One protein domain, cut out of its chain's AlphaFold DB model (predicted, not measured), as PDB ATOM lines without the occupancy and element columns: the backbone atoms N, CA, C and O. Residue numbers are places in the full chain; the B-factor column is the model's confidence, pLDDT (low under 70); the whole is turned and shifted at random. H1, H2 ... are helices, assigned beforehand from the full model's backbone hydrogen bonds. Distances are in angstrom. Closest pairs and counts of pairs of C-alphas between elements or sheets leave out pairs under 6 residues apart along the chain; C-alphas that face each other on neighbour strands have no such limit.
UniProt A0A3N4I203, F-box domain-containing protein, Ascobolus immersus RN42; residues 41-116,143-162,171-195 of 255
ATOM      1  N   PRO A  41       6.012  44.581 -15.293       96.50
ATOM      2  CA  PRO A  41       4.884  43.867 -15.897       96.50
ATOM      3  C   PRO A  41       5.250  43.186 -17.229       96.50
ATOM      4  O   PRO A  41       6.205  43.581 -17.901       96.50
ATOM      5  N   ASN A  42       4.503  42.144 -17.622       96.19
ATOM      6  CA  ASN A  42       4.788  41.384 -18.854       96.19
ATOM      7  C   ASN A  42       4.668  42.264 -20.105       96.19
ATOM      8  O   ASN A  42       5.415  42.079 -21.059       96.19
ATOM      9  N   GLU A  43       3.771  43.239 -20.081       96.25
ATOM     10  CA  GLU A  43       3.476  44.175 -21.162       96.25
ATOM     11  C   GLU A  43       4.701  45.040 -21.483       96.25
ATOM     12  O   GLU A  43       5.048  45.227 -22.649       96.25
ATOM     13  N   LEU A  44       5.410  45.502 -20.446       97.25
ATOM     14  CA  LEU A  44       6.643  46.270 -20.610       97.25
ATOM     15  C   LEU A  44       7.787  45.392 -21.119       97.25
ATOM     16  O   LEU A  44       8.532  45.818 -21.995       97.25
ATOM     17  N   LEU A  45       7.897  44.152 -20.634       96.31
ATOM     18  CA  LEU A  45       8.907  43.208 -21.125       96.31
ATOM     19  C   LEU A  45       8.690  42.849 -22.602       96.31
ATOM     20  O   LEU A  45       9.656  42.780 -23.357       96.31
ATOM     21  N   ILE A  46       7.434  42.663 -23.023       96.38
ATOM     22  CA  ILE A  46       7.077  42.445 -24.431       96.38
ATOM     23  C   ILE A  46       7.428  43.684 -25.255       96.38
ATOM     24  O   ILE A  46       8.053  43.547 -26.299       96.38
ATOM     25  N   SER A  47       7.083  44.884 -24.777       96.44
ATOM     26  CA  SER A  47       7.433  46.144 -25.448       96.44
ATOM     27  C   SER A  47       8.943  46.266 -25.671       96.44
ATOM     28  O   SER A  47       9.362  46.566 -26.787       96.44
ATOM     29  N   ILE A  48       9.754  45.939 -24.656       95.88
ATOM     30  CA  ILE A  48      11.221  45.910 -24.757       95.88
ATOM     31  C   ILE A  48      11.666  44.914 -25.830       95.88
ATOM     32  O   ILE A  48      12.383  45.315 -26.738       95.88
ATOM     33  N   LEU A  49      11.208  43.655 -25.772       96.38
ATOM     34  CA  LEU A  49      11.578  42.622 -26.749       96.38
ATOM     35  C   LEU A  49      11.198  43.012 -28.185       96.38
ATOM     36  O   LEU A  49      11.998  42.860 -29.097       96.38
ATOM     37  N   THR A  50       9.994  43.546 -28.399       96.50
ATOM     38  CA  THR A  50       9.500  43.869 -29.752       96.50
ATOM     39  C   THR A  50      10.163  45.089 -30.391       96.50
ATOM     40  O   THR A  50      10.035  45.273 -31.595       96.50
ATOM     41  N   LYS A  51      10.852  45.924 -29.602       96.19
ATOM     42  CA  LYS A  51      11.523  47.149 -30.069       96.19
ATOM     43  C   LYS A  51      13.027  46.982 -30.276       96.19
ATOM     44  O   LYS A  51      13.715  47.960 -30.559       96.19
ATOM     45  N   VAL A  52      13.553  45.774 -30.095       96.06
ATOM     46  CA  VAL A  52      14.970  45.500 -30.329       96.06
ATOM     47  C   VAL A  52      15.253  45.646 -31.832       96.06
ATOM     48  O   VAL A  52      14.506  45.090 -32.633       96.06
ATOM     49  N   PRO A  53      16.291  46.391 -32.246       92.94
ATOM     50  CA  PRO A  53      16.561  46.614 -33.669       92.94
ATOM     51  C   PRO A  53      17.134  45.371 -34.359       92.94
ATOM     52  O   PRO A  53      16.967  45.189 -35.559       92.94
ATOM     53  N   ASP A  54      17.797  44.506 -33.597       93.38
ATOM     54  CA  ASP A  54      18.579  43.393 -34.112       93.38
ATOM     55  C   ASP A  54      17.982  42.031 -33.699       93.38
ATOM     56  O   ASP A  54      17.696  41.816 -32.511       93.38
ATOM     57  N   PRO A  55      17.801  41.078 -34.631       93.62
ATOM     58  CA  PRO A  55      17.307  39.754 -34.292       93.62
ATOM     59  C   PRO A  55      18.239  38.949 -33.384       93.62
ATOM     60  O   PRO A  55      17.732  38.174 -32.564       93.62
ATOM     61  N   TYR A  56      19.565  39.133 -33.451       94.44
ATOM     62  CA  TYR A  56      20.468  38.450 -32.511       94.44
ATOM     63  C   TYR A  56      20.298  38.998 -31.103       94.44
ATOM     64  O   TYR A  56      20.260  38.227 -30.142       94.44
ATOM     65  N   ALA A  57      20.132  40.310 -30.957       95.69
ATOM     66  CA  ALA A  57      19.806  40.916 -29.674       95.69
ATOM     67  C   ALA A  57      18.454  40.416 -29.128       95.69
ATOM     68  O   ALA A  57      18.359  40.112 -27.936       95.69
ATOM     69  N   PHE A  58      17.430  40.242 -29.975       96.00
ATOM     70  CA  PHE A  58      16.160  39.622 -29.567       96.00
ATOM     71  C   PHE A  58      16.372  38.188 -29.062       96.00
ATOM     72  O   PHE A  58      15.907  37.830 -27.972       96.00
ATOM     73  N   HIS A  59      17.119  37.377 -29.818       95.19
ATOM     74  CA  HIS A  59      17.434  36.003 -29.437       95.19
ATOM     75  C   HIS A  59      18.230  35.952 -28.127       95.19
ATOM     76  O   HIS A  59      17.832  35.264 -27.186       95.19
ATOM     77  N   SER A  60      19.281  36.759 -28.009       96.00
ATOM     78  CA  SER A  60      20.135  36.854 -26.824       96.00
ATOM     79  C   SER A  60      19.340  37.256 -25.584       96.00
ATOM     80  O   SER A  60      19.447  36.606 -24.544       96.00
ATOM     81  N   LEU A  61      18.464  38.262 -25.685       95.56
ATOM     82  CA  LEU A  61      17.598  38.679 -24.575       95.56
ATOM     83  C   LEU A  61      16.674  37.553 -24.103       95.56
ATOM     84  O   LEU A  61      16.449  37.410 -22.897       95.56
ATOM     85  N   SER A  62      16.187  36.718 -25.025       95.81
ATOM     86  CA  SER A  62      15.373  35.547 -24.681       95.81
ATOM     87  C   SER A  62      16.144  34.507 -23.849       95.81
ATOM     88  O   SER A  62      15.539  33.791 -23.047       95.81
ATOM     89  N   LEU A  63      17.474  34.460 -23.960       95.19
ATOM     90  CA  LEU A  63      18.324  33.511 -23.237       95.19
ATOM     91  C   LEU A  63      18.765  34.017 -21.854       95.19
ATOM     92  O   LEU A  63      19.010  33.207 -20.960       95.19
ATOM     93  N   VAL A  64      18.826  35.337 -21.638       94.25
ATOM     94  CA  VAL A  64      19.387  35.936 -20.406       94.25
ATOM     95  C   VAL A  64      18.532  35.635 -19.171       94.25
ATOM     96  O   VAL A  64      19.051  35.378 -18.085       94.25
ATOM     97  N   ILE A  65      17.204  35.680 -19.305       92.31
ATOM     98  CA  ILE A  65      16.276  35.508 -18.181       92.31
ATOM     99  C   ILE A  65      15.173  34.539 -18.578       92.31
ATOM    100  O   ILE A  65      14.500  34.746 -19.579       92.31
ATOM    101  N   ARG A  66      14.857  33.558 -17.722       94.12
ATOM    102  CA  ARG A  66      13.759  32.596 -17.950       94.12
ATOM    103  C   ARG A  66      12.416  33.250 -18.324       94.12
ATOM    104  O   ARG A  66      11.646  32.688 -19.103       94.12
ATOM    105  N   ARG A  67      12.109  34.419 -17.750       94.81
ATOM    106  CA  ARG A  67      10.899  35.191 -18.067       94.81
ATOM    107  C   ARG A  67      10.947  35.747 -19.493       94.81
ATOM    108  O   ARG A  67       9.977  35.555 -20.217       94.81
ATOM    109  N   PHE A  68      12.078  36.316 -19.920       96.12
ATOM    110  CA  PHE A  68      12.295  36.663 -21.328       96.12
ATOM    111  C   PHE A  68      12.291  35.432 -22.224       96.12
ATOM    112  O   PHE A  68      11.697  35.496 -23.283       96.12
ATOM    113  N   GLY A  69      12.823  34.294 -21.783       96.00
ATOM    114  CA  GLY A  69      12.736  33.043 -22.536       96.00
ATOM    115  C   GLY A  69      11.294  32.619 -22.781       96.00
ATOM    116  O   GLY A  69      10.934  32.275 -23.899       96.00
ATOM    117  N   THR A  70      10.430  32.725 -21.770       96.62
ATOM    118  CA  THR A  70       9.003  32.396 -21.926       96.62
ATOM    119  C   THR A  70       8.312  33.344 -22.911       96.62
ATOM    120  O   THR A  70       7.508  32.890 -23.715       96.62
ATOM    121  N   LEU A  71       8.631  34.643 -22.859       96.69
ATOM    122  CA  LEU A  71       8.046  35.655 -23.745       96.69
ATOM    123  C   LEU A  71       8.626  35.602 -25.167       96.69
ATOM    124  O   LEU A  71       7.884  35.734 -26.125       96.69
ATOM    125  N   GLY A  72       9.925  35.367 -25.321       95.56
ATOM    126  CA  GLY A  72      10.610  35.290 -26.611       95.56
ATOM    127  C   GLY A  72      10.293  34.020 -27.400       95.56
ATOM    128  O   GLY A  72      10.497  34.002 -28.607       95.56
ATOM    129  N   HIS A  73       9.764  32.980 -26.744       94.12
ATOM    130  CA  HIS A  73       9.208  31.782 -27.391       94.12
ATOM    131  C   HIS A  73       7.681  31.853 -27.571       94.12
ATOM    132  O   HIS A  73       7.073  30.892 -28.048       94.12
ATOM    133  N   ASP A  74       7.036  32.945 -27.151       95.50
ATOM    134  CA  ASP A  74       5.613  33.149 -27.392       95.50
ATOM    135  C   ASP A  74       5.390  33.558 -28.852       95.50
ATOM    136  O   ASP A  74       5.963  34.538 -29.326       95.50
ATOM    137  N   ALA A  75       4.544  32.807 -29.561       91.62
ATOM    138  CA  ALA A  75       4.316  33.007 -30.989       91.62
ATOM    139  C   ALA A  75       3.789  34.416 -31.308       91.62
ATOM    140  O   ALA A  75       4.212  35.013 -32.292       91.62
ATOM    141  N   CYS A  76       2.928  34.991 -30.460       93.88
ATOM    142  CA  CYS A  76       2.403  36.338 -30.689       93.88
ATOM    143  C   CYS A  76       3.496  37.404 -30.532       93.88
ATOM    144  O   CYS A  76       3.514  38.383 -31.277       93.88
ATOM    145  N   VAL A  77       4.418  37.221 -29.583       95.62
ATOM    146  CA  VAL A  77       5.558  38.133 -29.383       95.62
ATOM    147  C   VAL A  77       6.548  38.029 -30.539       95.62
ATOM    148  O   VAL A  77       6.983  39.063 -31.041       95.62
ATOM    149  N   GLN A  78       6.869  36.811 -30.986       95.31
ATOM    150  CA  GLN A  78       7.740  36.580 -32.143       95.31
ATOM    151  C   GLN A  78       7.157  37.191 -33.416       95.31
ATOM    152  O   GLN A  78       7.855  37.914 -34.117       95.31
ATOM    153  N   ALA A  79       5.870  36.965 -33.670       91.81
ATOM    154  CA  ALA A  79       5.182  37.497 -34.836       91.81
ATOM    155  C   ALA A  79       5.124  39.035 -34.811       91.81
ATOM    156  O   ALA A  79       5.415  39.693 -35.806       91.81
ATOM    157  N   LYS A  80       4.863  39.632 -33.638       95.25
ATOM    158  CA  LYS A  80       4.901  41.092 -33.456       95.25
ATOM    159  C   LYS A  80       6.305  41.676 -33.637       95.25
ATOM    160  O   LYS A  80       6.444  42.737 -34.247       95.25
ATOM    161  N   PHE A  81       7.330  41.011 -33.100       95.88
ATOM    162  CA  PHE A  81       8.727  41.389 -33.313       95.88
ATOM    163  C   PHE A  81       9.071  41.331 -34.799       95.88
ATOM    164  O   PHE A  81       9.521  42.332 -35.340       95.88
ATOM    165  N   ALA A  82       8.780  40.212 -35.466       94.12
ATOM    166  CA  ALA A  82       9.030  40.036 -36.887       94.12
ATOM    167  C   ALA A  82       8.312  41.120 -37.704       94.12
ATOM    168  O   ALA A  82       8.968  41.861 -38.422       94.12
ATOM    169  N   ALA A  83       7.005  41.325 -37.525       91.50
ATOM    170  CA  ALA A  83       6.263  42.376 -38.227       91.50
ATOM    171  C   ALA A  83       6.893  43.774 -38.065       91.50
ATOM    172  O   ALA A  83       7.029  44.510 -39.042       91.50
ATOM    173  N   THR A  84       7.325  44.121 -36.847       93.56
ATOM    174  CA  THR A  84       8.000  45.402 -36.557       93.56
ATOM    175  C   THR A  84       9.387  45.466 -37.194       93.56
ATOM    176  O   THR A  84       9.775  46.479 -37.762       93.56
ATOM    177  N   TRP A  85      10.149  44.380 -37.121       93.00
ATOM    178  CA  TRP A  85      11.498  44.320 -37.665       93.00
ATOM    179  C   TRP A  85      11.488  44.425 -39.192       93.00
ATOM    180  O   TRP A  85      12.230  45.226 -39.759       93.00
ATOM    181  N   PHE A  86      10.599  43.676 -39.844       89.12
ATOM    182  CA  PHE A  86      10.413  43.669 -41.291       89.12
ATOM    183  C   PHE A  86       9.947  45.025 -41.826       89.12
ATOM    184  O   PHE A  86      10.407  45.435 -42.890       89.12
ATOM    185  N   SER A  87       9.056  45.728 -41.116       89.25
ATOM    186  CA  SER A  87       8.586  47.049 -41.555       89.25
ATOM    187  C   SER A  87       9.684  48.114 -41.500       89.25
ATOM    188  O   SER A  87       9.676  49.033 -42.316       89.25
ATOM    189  N   VAL A  88      10.643  47.970 -40.583       90.38
ATOM    190  CA  VAL A  88      11.779  48.890 -40.433       90.38
ATOM    191  C   VAL A  88      12.936  48.536 -41.374       90.38
ATOM    192  O   VAL A  88      13.508  49.431 -41.990       90.38
ATOM    193  N   HIS A  89      13.286  47.251 -41.507       85.56
ATOM    194  CA  HIS A  89      14.541  46.833 -42.152       85.56
ATOM    195  C   HIS A  89      14.379  46.328 -43.588       85.56
ATOM    196  O   HIS A  89      15.290  46.500 -44.394       85.56
ATOM    197  N   CYS A  90      13.223  45.775 -43.968       79.50
ATOM    198  CA  CYS A  90      13.017  45.271 -45.331       79.50
ATOM    199  C   CYS A  90      12.550  46.357 -46.321       79.50
ATOM    200  O   CYS A  90      11.883  46.051 -47.311       79.50
ATOM    201  N   ALA A  91      12.894  47.624 -46.075       78.12
ATOM    202  CA  ALA A  91      12.657  48.714 -47.015       78.12
ATOM    203  C   ALA A  91      13.482  48.521 -48.313       78.12
ATOM    204  O   ALA A  91      14.595  47.986 -48.273       78.12
ATOM    205  N   PRO A  92      12.980  48.970 -49.480       68.19
ATOM    206  CA  PRO A  92      13.507  48.579 -50.794       68.19
ATOM    207  C   PRO A  92      14.929  49.073 -51.116       68.19
ATOM    208  O   PRO A  92      15.499  48.626 -52.104       68.19
ATOM    209  N   ALA A  93      15.525  49.954 -50.308       72.62
ATOM    210  CA  ALA A  93      16.732  50.687 -50.695       72.62
ATOM    211  C   ALA A  93      18.020  49.837 -50.746       72.62
ATOM    212  O   ALA A  93      18.803  50.009 -51.672       72.62
ATOM    213  N   SER A  94      18.245  48.909 -49.807       66.50
ATOM    214  CA  SER A  94      19.404  47.987 -49.816       66.50
ATOM    215  C   SER A  94      19.385  47.083 -48.579       66.50
ATOM    216  O   SER A  94      19.004  47.580 -47.515       66.50
ATOM    217  N   PRO A  95      19.809  45.806 -48.658       71.69
ATOM    218  CA  PRO A  95      19.915  44.976 -47.469       71.69
ATOM    219  C   PRO A  95      21.045  45.453 -46.556       71.69
ATOM    220  O   PRO A  95      22.173  45.646 -47.003       71.69
ATOM    221  N   THR A  96      20.731  45.645 -45.275       75.50
ATOM    222  CA  THR A  96      21.684  46.155 -44.265       75.50
ATOM    223  C   THR A  96      22.348  45.049 -43.446       75.50
ATOM    224  O   THR A  96      23.334  45.300 -42.761       75.50
ATOM    225  N   SER A  97      21.824  43.822 -43.504       82.75
ATOM    226  CA  SER A  97      22.336  42.668 -42.760       82.75
ATOM    227  C   SER A  97      22.172  41.368 -43.547       82.75
ATOM    228  O   SER A  97      21.346  41.279 -44.459       82.75
ATOM    229  N   ILE A  98      22.917  40.328 -43.160       81.69
ATOM    230  CA  ILE A  98      22.791  38.992 -43.759       81.69
ATOM    231  C   ILE A  98      21.396  38.388 -43.562       81.69
ATOM    232  O   ILE A  98      20.867  37.739 -44.459       81.69
ATOM    233  N   ILE A  99      20.765  38.655 -42.417       82.00
ATOM    234  CA  ILE A  99      19.395  38.220 -42.143       82.00
ATOM    235  C   ILE A  99      18.425  38.893 -43.115       82.00
ATOM    236  O   ILE A  99      17.580  38.215 -43.693       82.00
ATOM    237  N   ASP A 100      18.577  40.200 -43.345       79.44
ATOM    238  CA  ASP A 100      17.773  40.934 -44.326       79.44
ATOM    239  C   ASP A 100      17.981  40.377 -45.743       79.44
ATOM    240  O   ASP A 100      17.016  40.153 -46.469       79.44
ATOM    241  N   PHE A 101      19.221  40.041 -46.113       78.50
ATOM    242  CA  PHE A 101      19.513  39.375 -47.384       78.50
ATOM    243  C   PHE A 101      18.792  38.022 -47.520       78.50
ATOM    244  O   PHE A 101      18.075  37.815 -48.501       78.50
ATOM    245  N   ILE A 102      18.913  37.128 -46.527       79.94
ATOM    246  CA  ILE A 102      18.246  35.810 -46.522       79.94
ATOM    247  C   ILE A 102      16.728  35.979 -46.651       79.94
ATOM    248  O   ILE A 102      16.068  35.302 -47.439       79.94
ATOM    249  N   ILE A 103      16.167  36.911 -45.887       81.44
ATOM    250  CA  ILE A 103      14.736  37.191 -45.866       81.44
ATOM    251  C   ILE A 103      14.243  37.755 -47.205       81.44
ATOM    252  O   ILE A 103      13.176  37.364 -47.684       81.44
ATOM    253  N   ARG A 104      14.995  38.665 -47.830       79.00
ATOM    254  CA  ARG A 104      14.656  39.202 -49.156       79.00
ATOM    255  C   ARG A 104      14.728  38.126 -50.227       79.00
ATOM    256  O   ARG A 104      13.832  38.080 -51.063       79.00
ATOM    257  N   ALA A 105      15.725  37.243 -50.174       76.75
ATOM    258  CA  ALA A 105      15.816  36.095 -51.074       76.75
ATOM    259  C   ALA A 105      14.590  35.177 -50.930       76.75
ATOM    260  O   ALA A 105      13.973  34.812 -51.930       76.75
ATOM    261  N   LEU A 106      14.163  34.901 -49.693       77.88
ATOM    262  CA  LEU A 106      12.946  34.131 -49.412       77.88
ATOM    263  C   LEU A 106      11.680  34.785 -49.979       77.88
ATOM    264  O   LEU A 106      10.867  34.113 -50.617       77.88
ATOM    265  N   LYS A 107      11.527  36.101 -49.786       77.00
ATOM    266  CA  LYS A 107      10.408  36.868 -50.357       77.00
ATOM    267  C   LYS A 107      10.446  36.897 -51.884       77.00
ATOM    268  O   LYS A 107       9.399  36.820 -52.522       77.00
ATOM    269  N   TYR A 108      11.633  37.023 -52.473       74.88
ATOM    270  CA  TYR A 108      11.803  37.008 -53.921       74.88
ATOM    271  C   TYR A 108      11.386  35.654 -54.501       74.88
ATOM    272  O   TYR A 108      10.590  35.632 -55.433       74.88
ATOM    273  N   GLU A 109      11.810  34.535 -53.901       71.38
ATOM    274  CA  GLU A 109      11.347  33.202 -54.312       71.38
ATOM    275  C   GLU A 109       9.820  33.081 -54.252       71.38
ATOM    276  O   GLU A 109       9.209  32.582 -55.193       71.38
ATOM    277  N   GLU A 110       9.182  33.546 -53.177       72.06
ATOM    278  CA  GLU A 110       7.723  33.497 -53.040       72.06
ATOM    279  C   GLU A 110       6.994  34.297 -54.127       72.06
ATOM    280  O   GLU A 110       6.021  33.807 -54.706       72.06
ATOM    281  N   ASN A 111       7.508  35.480 -54.463       70.38
ATOM    282  CA  ASN A 111       6.941  36.330 -55.507       70.38
ATOM    283  C   ASN A 111       7.248  35.815 -56.927       70.38
ATOM    284  O   ASN A 111       6.429  35.970 -57.832       70.38
ATOM    285  N   CYS A 112       8.397  35.167 -57.139       63.38
ATOM    286  CA  CYS A 112       8.821  34.657 -58.447       63.38
ATOM    287  C   CYS A 112       8.176  33.326 -58.845       63.38
ATOM    288  O   CYS A 112       8.220  32.966 -60.020       63.38
ATOM    289  N   ILE A 113       7.517  32.619 -57.923       53.22
ATOM    290  CA  ILE A 113       6.811  31.356 -58.216       53.22
ATOM    291  C   ILE A 113       5.616  31.540 -59.185       53.22
ATOM    292  O   ILE A 113       5.078  30.555 -59.691       53.22
ATOM    293  N   TRP A 114       5.261  32.774 -59.562       47.44
ATOM    294  CA  TRP A 114       4.247  33.058 -60.590       47.44
ATOM    295  C   TRP A 114       4.796  33.343 -62.000       47.44
ATOM    296  O   TRP A 114       4.010  33.527 -62.929       47.44
ATOM    297  N   GLY A 115       6.117  33.309 -62.204       43.06
ATOM    298  CA  GLY A 115       6.738  33.330 -63.532       43.06
ATOM    299  C   GLY A 115       7.312  31.956 -63.871       43.06
ATOM    300  O   GLY A 115       8.319  31.552 -63.298       43.06
ATOM    301  N   LYS A 116       6.688  31.231 -64.803       44.41
ATOM    302  CA  LYS A 116       7.010  29.838 -65.177       44.41
ATOM    303  C   LYS A 116       8.439  29.587 -65.702       44.41
ATOM    304  O   LYS A 116       8.782  28.428 -65.913       44.41
ATOM    305  N   ASP A 143       7.713  20.272 -40.631       42.09
ATOM    306  CA  ASP A 143       6.780  19.887 -41.698       42.09
ATOM    307  C   ASP A 143       7.516  19.495 -43.002       42.09
ATOM    308  O   ASP A 143       8.508  20.131 -43.365       42.09
ATOM    309  N   ARG A 144       7.096  18.419 -43.684       42.69
ATOM    310  CA  ARG A 144       7.820  17.855 -44.847       42.69
ATOM    311  C   ARG A 144       7.975  18.892 -45.970       42.69
ATOM    312  O   ARG A 144       8.986  18.888 -46.668       42.69
ATOM    313  N   ARG A 145       7.007  19.810 -46.095       48.59
ATOM    314  CA  ARG A 145       7.072  20.958 -47.014       48.59
ATOM    315  C   ARG A 145       8.089  22.001 -46.546       48.59
ATOM    316  O   ARG A 145       8.951  22.385 -47.332       48.59
ATOM    317  N   SER A 146       8.080  22.365 -45.260       55.31
ATOM    318  CA  SER A 146       9.079  23.278 -44.673       55.31
ATOM    319  C   SER A 146      10.513  22.736 -44.758       55.31
ATOM    320  O   SER A 146      11.435  23.486 -45.042       55.31
ATOM    321  N   THR A 147      10.727  21.423 -44.594       56.66
ATOM    322  CA  THR A 147      12.071  20.815 -44.616       56.66
ATOM    323  C   THR A 147      12.652  20.711 -46.018       56.66
ATOM    324  O   THR A 147      13.854  20.909 -46.179       56.66
ATOM    325  N   LEU A 148      11.827  20.425 -47.030       62.03
ATOM    326  CA  LEU A 148      12.275  20.416 -48.422       62.03
ATOM    327  C   LEU A 148      12.566  21.840 -48.917       62.03
ATOM    328  O   LEU A 148      13.603  22.052 -49.542       62.03
ATOM    329  N   ARG A 149      11.702  22.814 -48.583       61.75
ATOM    330  CA  ARG A 149      11.904  24.242 -48.894       61.75
ATOM    331  C   ARG A 149      13.177  24.762 -48.217       61.75
ATOM    332  O   ARG A 149      14.048  25.296 -48.890       61.75
ATOM    333  N   ARG A 150      13.360  24.446 -46.929       60.34
ATOM    334  CA  ARG A 150      14.570  24.758 -46.153       60.34
ATOM    335  C   ARG A 150      15.834  24.128 -46.733       60.34
ATOM    336  O   ARG A 150      16.852  24.800 -46.816       60.34
ATOM    337  N   ARG A 151      15.794  22.852 -47.146       62.31
ATOM    338  CA  ARG A 151      16.946  22.194 -47.789       62.31
ATOM    339  C   ARG A 151      17.285  22.816 -49.136       62.31
ATOM    340  O   ARG A 151      18.465  22.983 -49.409       62.31
ATOM    341  N   ARG A 152      16.285  23.129 -49.965       65.19
ATOM    342  CA  ARG A 152      16.503  23.745 -51.282       65.19
ATOM    343  C   ARG A 152      17.121  25.129 -51.151       65.19
ATOM    344  O   ARG A 152      18.131  25.360 -51.794       65.19
ATOM    345  N   LEU A 153      16.592  25.958 -50.253       62.28
ATOM    346  CA  LEU A 153      17.131  27.286 -49.978       62.28
ATOM    347  C   LEU A 153      18.554  27.223 -49.406       62.28
ATOM    348  O   LEU A 153      19.458  27.871 -49.905       62.28
ATOM    349  N   LEU A 154      18.790  26.386 -48.389       60.09
ATOM    350  CA  LEU A 154      20.141  26.197 -47.849       60.09
ATOM    351  C   LEU A 154      21.119  25.710 -48.924       60.09
ATOM    352  O   LEU A 154      22.269  26.129 -48.936       60.09
ATOM    353  N   SER A 155      20.664  24.841 -49.831       61.28
ATOM    354  CA  SER A 155      21.497  24.361 -50.934       61.28
ATOM    355  C   SER A 155      21.751  25.469 -51.961       61.28
ATOM    356  O   SER A 155      22.897  25.656 -52.344       61.28
ATOM    357  N   SER A 156      20.748  26.254 -52.371       60.16
ATOM    358  CA  SER A 156      20.954  27.359 -53.322       60.16
ATOM    359  C   SER A 156      21.870  28.443 -52.749       60.16
ATOM    360  O   SER A 156      22.812  28.862 -53.416       60.16
ATOM    361  N   MET A 157      21.686  28.803 -51.477       55.06
ATOM    362  CA  MET A 157      22.500  29.813 -50.795       55.06
ATOM    363  C   MET A 157      23.946  29.368 -50.545       55.06
ATOM    364  O   MET A 157      24.846  30.199 -50.563       55.06
ATOM    365  N   MET A 158      24.193  28.073 -50.313       54.56
ATOM    366  CA  MET A 158      25.558  27.558 -50.133       54.56
ATOM    367  C   MET A 158      26.319  27.357 -51.447       54.56
ATOM    368  O   MET A 158      27.539  27.194 -51.417       54.56
ATOM    369  N   ILE A 159      25.622  27.337 -52.584       52.16
ATOM    370  CA  ILE A 159      26.214  27.014 -53.888       52.16
ATOM    371  C   ILE A 159      26.414  28.265 -54.752       52.16
ATOM    372  O   ILE A 159      27.367  28.317 -55.529       52.16
ATOM    373  N   GLU A 160      25.622  29.321 -54.559       46.44
ATOM    374  CA  GLU A 160      25.858  30.604 -55.219       46.44
ATOM    375  C   GLU A 160      26.886  31.467 -54.467       46.44
ATOM    376  O   GLU A 160      26.555  32.377 -53.709       46.44
ATOM    377  N   ARG A 161      28.173  31.286 -54.789       44.16
ATOM    378  CA  ARG A 161      29.020  32.475 -54.968       44.16
ATOM    379  C   ARG A 161      28.477  33.181 -56.203       44.16
ATOM    380  O   ARG A 161      28.783  32.769 -57.317       44.16
ATOM    381  N   VAL A 162      27.621  34.179 -56.004       46.69
ATOM    382  CA  VAL A 162      27.018  34.958 -57.091       46.69
ATOM    383  C   VAL A 162      28.137  35.633 -57.888       46.69
ATOM    384  O   VAL A 162      28.685  36.661 -57.492       46.69
ATOM    385  N   GLU A 171      32.144  39.213 -48.464       59.47
ATOM    386  CA  GLU A 171      32.686  39.254 -47.101       59.47
ATOM    387  C   GLU A 171      31.720  38.737 -46.029       59.47
ATOM    388  O   GLU A 171      32.148  38.445 -44.910       59.47
ATOM    389  N   TYR A 172      30.427  38.586 -46.332       63.50
ATOM    390  CA  TYR A 172      29.479  38.109 -45.332       63.50
ATOM    391  C   TYR A 172      29.606  36.594 -45.156       63.50
ATOM    392  O   TYR A 172      29.064  35.795 -45.922       63.50
ATOM    393  N   VAL A 173      30.321  36.190 -44.107       75.00
ATOM    394  CA  VAL A 173      30.365  34.795 -43.663       75.00
ATOM    395  C   VAL A 173      29.006  34.434 -43.071       75.00
ATOM    396  O   VAL A 173      28.683  34.821 -41.953       75.00
ATOM    397  N   MET A 174      28.216  33.680 -43.832       79.38
ATOM    398  CA  MET A 174      26.937  33.147 -43.378       79.38
ATOM    399  C   MET A 174      27.147  32.030 -42.370       79.38
ATOM    400  O   MET A 174      27.668  30.961 -42.702       79.38
ATOM    401  N   THR A 175      26.709  32.254 -41.139       83.88
ATOM    402  CA  THR A 175      26.685  31.208 -40.124       83.88
ATOM    403  C   THR A 175      25.379  30.415 -40.205       83.88
ATOM    404  O   THR A 175      24.348  30.885 -40.691       83.88
ATOM    405  N   LEU A 176      25.396  29.176 -39.702       74.88
ATOM    406  CA  LEU A 176      24.175  28.372 -39.581       74.88
ATOM    407  C   LEU A 176      23.131  29.063 -38.685       74.88
ATOM    408  O   LEU A 176      21.931  28.891 -38.898       74.88
ATOM    409  N   GLU A 177      23.586  29.833 -37.695       80.31
ATOM    410  CA  GLU A 177      22.727  30.604 -36.799       80.31
ATOM    411  C   GLU A 177      21.937  31.662 -37.573       80.31
ATOM    412  O   GLU A 177      20.721  31.741 -37.402       80.31
ATOM    413  N   ASP A 178      22.582  32.368 -38.504       84.94
ATOM    414  CA  ASP A 178      21.958  33.399 -39.341       84.94
ATOM    415  C   ASP A 178      20.785  32.822 -40.132       84.94
ATOM    416  O   ASP A 178      19.693  33.389 -40.150       84.94
ATOM    417  N   VAL A 179      20.979  31.648 -40.743       83.62
ATOM    418  CA  VAL A 179      19.928  31.010 -41.545       83.62
ATOM    419  C   VAL A 179      18.797  30.479 -40.673       83.62
ATOM    420  O   VAL A 179      17.624  30.580 -41.038       83.62
ATOM    421  N   VAL A 180      19.120  29.903 -39.514       84.19
ATOM    422  CA  VAL A 180      18.103  29.435 -38.562       84.19
ATOM    423  C   VAL A 180      17.267  30.609 -38.059       84.19
ATOM    424  O   VAL A 180      16.041  30.491 -38.002       84.19
ATOM    425  N   LEU A 181      17.914  31.724 -37.723       88.56
ATOM    426  CA  LEU A 181      17.268  32.916 -37.193       88.56
ATOM    427  C   LEU A 181      16.427  33.615 -38.263       88.56
ATOM    428  O   LEU A 181      15.250  33.869 -38.027       88.56
ATOM    429  N   ALA A 182      16.977  33.830 -39.459       88.88
ATOM    430  CA  ALA A 182      16.251  34.399 -40.591       88.88
ATOM    431  C   ALA A 182      15.003  33.578 -40.942       88.88
ATOM    432  O   ALA A 182      13.926  34.138 -41.143       88.88
ATOM    433  N   TRP A 183      15.116  32.248 -40.941       86.31
ATOM    434  CA  TRP A 183      13.977  31.366 -41.185       86.31
ATOM    435  C   TRP A 183      12.923  31.461 -40.079       86.31
ATOM    436  O   TRP A 183      11.736  31.564 -40.366       86.31
ATOM    437  N   ALA A 184      13.337  31.458 -38.809       86.94
ATOM    438  CA  ALA A 184      12.410  31.593 -37.687       86.94
ATOM    439  C   ALA A 184      11.655  32.932 -37.719       86.94
ATOM    440  O   ALA A 184      10.466  32.973 -37.406       86.94
ATOM    441  N   LEU A 185      12.323  34.016 -38.125       89.44
ATOM    442  CA  LEU A 185      11.690  35.323 -38.323       89.44
ATOM    443  C   LEU A 185      10.708  35.312 -39.484       89.44
ATOM    444  O   LEU A 185       9.625  35.877 -39.365       89.44
ATOM    445  N   TYR A 186      11.085  34.680 -40.594       88.19
ATOM    446  CA  TYR A 186      10.229  34.550 -41.765       88.19
ATOM    447  C   TYR A 186       8.959  33.755 -41.447       88.19
ATOM    448  O   TYR A 186       7.861  34.229 -41.732       88.19
ATOM    449  N   ASP A 187       9.090  32.602 -40.788       87.19
ATOM    450  CA  ASP A 187       7.952  31.794 -40.337       87.19
ATOM    451  C   ASP A 187       7.055  32.601 -39.381       87.19
ATOM    452  O   ASP A 187       5.843  32.659 -39.567       87.19
ATOM    453  N   ALA A 188       7.642  33.294 -38.396       88.75
ATOM    454  CA  ALA A 188       6.884  34.120 -37.455       88.75
ATOM    455  C   ALA A 188       6.158  35.296 -38.133       88.75
ATOM    456  O   ALA A 188       5.086  35.690 -37.679       88.75
ATOM    457  N   TYR A 189       6.737  35.860 -39.196       88.19
ATOM    458  CA  TYR A 189       6.115  36.911 -40.000       88.19
ATOM    459  C   TYR A 189       4.932  36.381 -40.819       88.19
ATOM    460  O   TYR A 189       3.906  37.044 -40.898       88.19
ATOM    461  N   HIS A 190       5.055  35.190 -41.406       83.88
ATOM    462  CA  HIS A 190       3.986  34.572 -42.201       83.88
ATOM    463  C   HIS A 190       2.826  34.054 -41.359       83.88
ATOM    464  O   HIS A 190       1.671  34.178 -41.757       83.88
ATOM    465  N   ASP A 191       3.120  33.540 -40.168       81.19
ATOM    466  CA  ASP A 191       2.101  33.144 -39.195       81.19
ATOM    467  C   ASP A 191       1.428  34.361 -38.520       81.19
ATOM    468  O   ASP A 191       0.499  34.198 -37.721       81.19
ATOM    469  N   TYR A 192       1.896  35.587 -38.794       81.69
ATOM    470  CA  TYR A 192       1.302  36.802 -38.249       81.69
ATOM    471  C   TYR A 192       0.004  37.153 -38.978       81.69
ATOM    472  O   TYR A 192      -0.004  37.855 -39.988       81.69
ATOM    473  N   GLU A 193      -1.120  36.751 -38.396       73.69
ATOM    474  CA  GLU A 193      -2.394  37.400 -38.685       73.69
ATOM    475  C   GLU A 193      -2.465  38.704 -37.873       73.69
ATOM    476  O   GLU A 193      -2.459  38.651 -36.632       73.69
ATOM    477  N   PRO A 194      -2.510  39.890 -38.516       70.19
ATOM    478  CA  PRO A 194      -2.734  41.126 -37.787       70.19
ATOM    479  C   PRO A 194      -4.056  40.977 -37.031       70.19
ATOM    480  O   PRO A 194      -5.056  40.574 -37.631       70.19
ATOM    481  N   PRO A 195      -4.088  41.249 -35.714       61.66
ATOM    482  CA  PRO A 195      -5.306  41.065 -34.952       61.66
ATOM    483  C   PRO A 195      -6.411  41.907 -35.585       61.66
ATOM    484  O   PRO A 195      -6.276  43.126 -35.708       61.66
TER     485      PRO A 195
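What this domain is: This is residues 41 to 116, 143 to 162 and 171 to 195 of the 255 residues of the protein "F-box domain-containing protein" of Ascobolus immersus RN42 (UniProt A0A3N4I203). Helix H7 crosses the middle of the domain, with H4 packing across its residues 185 to 189 and residues 98 to 103 of H5 packing on it. The short helices H1, H2 and H3 cluster at one end, where H1 joins H4; H6 lies loosely near H5 and H7, and residues 110 to 116 stick out. The printed part has 121 residues with seven named helices, H1 to H7, and no named strand: all helix, mostly crossed. It is compact, with a radius of gyration of the C-alphas of 15.2 A and spans of 50 by 34 by 34 A.

How they stand to each other: Start at H1, residues 42 to 50, and H2, residues 55 to 64, a hairpin that only just touches, with 3 pairs of C-alphas within 8 A, the closest Leu 49 and Phe 58 at 6.2 A. H3, residues 66 to 72, makes a hairpin with H2 at a shallow tilt of 27 degrees, closest C-alphas Ser 62 and Gly 69, 4.2 A. H4, residues 75 to 89, touches H1; C-alphas 50 and 81 are closest, 4.4 A. H7, residues 176 to 190, touches H4 about perpendicular at 79 degrees, C-alphas 79 and 188 closest at 4.6 A. H5, residues 98 to 112, touches H7 at a steep tilt of 49 degrees, C-alphas 99 and 182 closest at 5.2 A. H6, residues 144 to 159, touches no helix. Every O i to N i+4 pair is within hydrogen-bond range in the seven helices.

Where its parts are: Find C-alpha 42 at (4.788, 41.384, -18.854), where H1 begins. H4 spans 20.5 A, H5 20.7 A, H6 22.4 A and H7 21.3 A, ending at C-alpha 190 (3.986, 34.572, -42.201).

The domain as a whole: Cuts leave gaps of 25.5 A between C-alphas 116 and 143 and 12.3 A between 162 and 171. Low confidence includes residues 143 to 162.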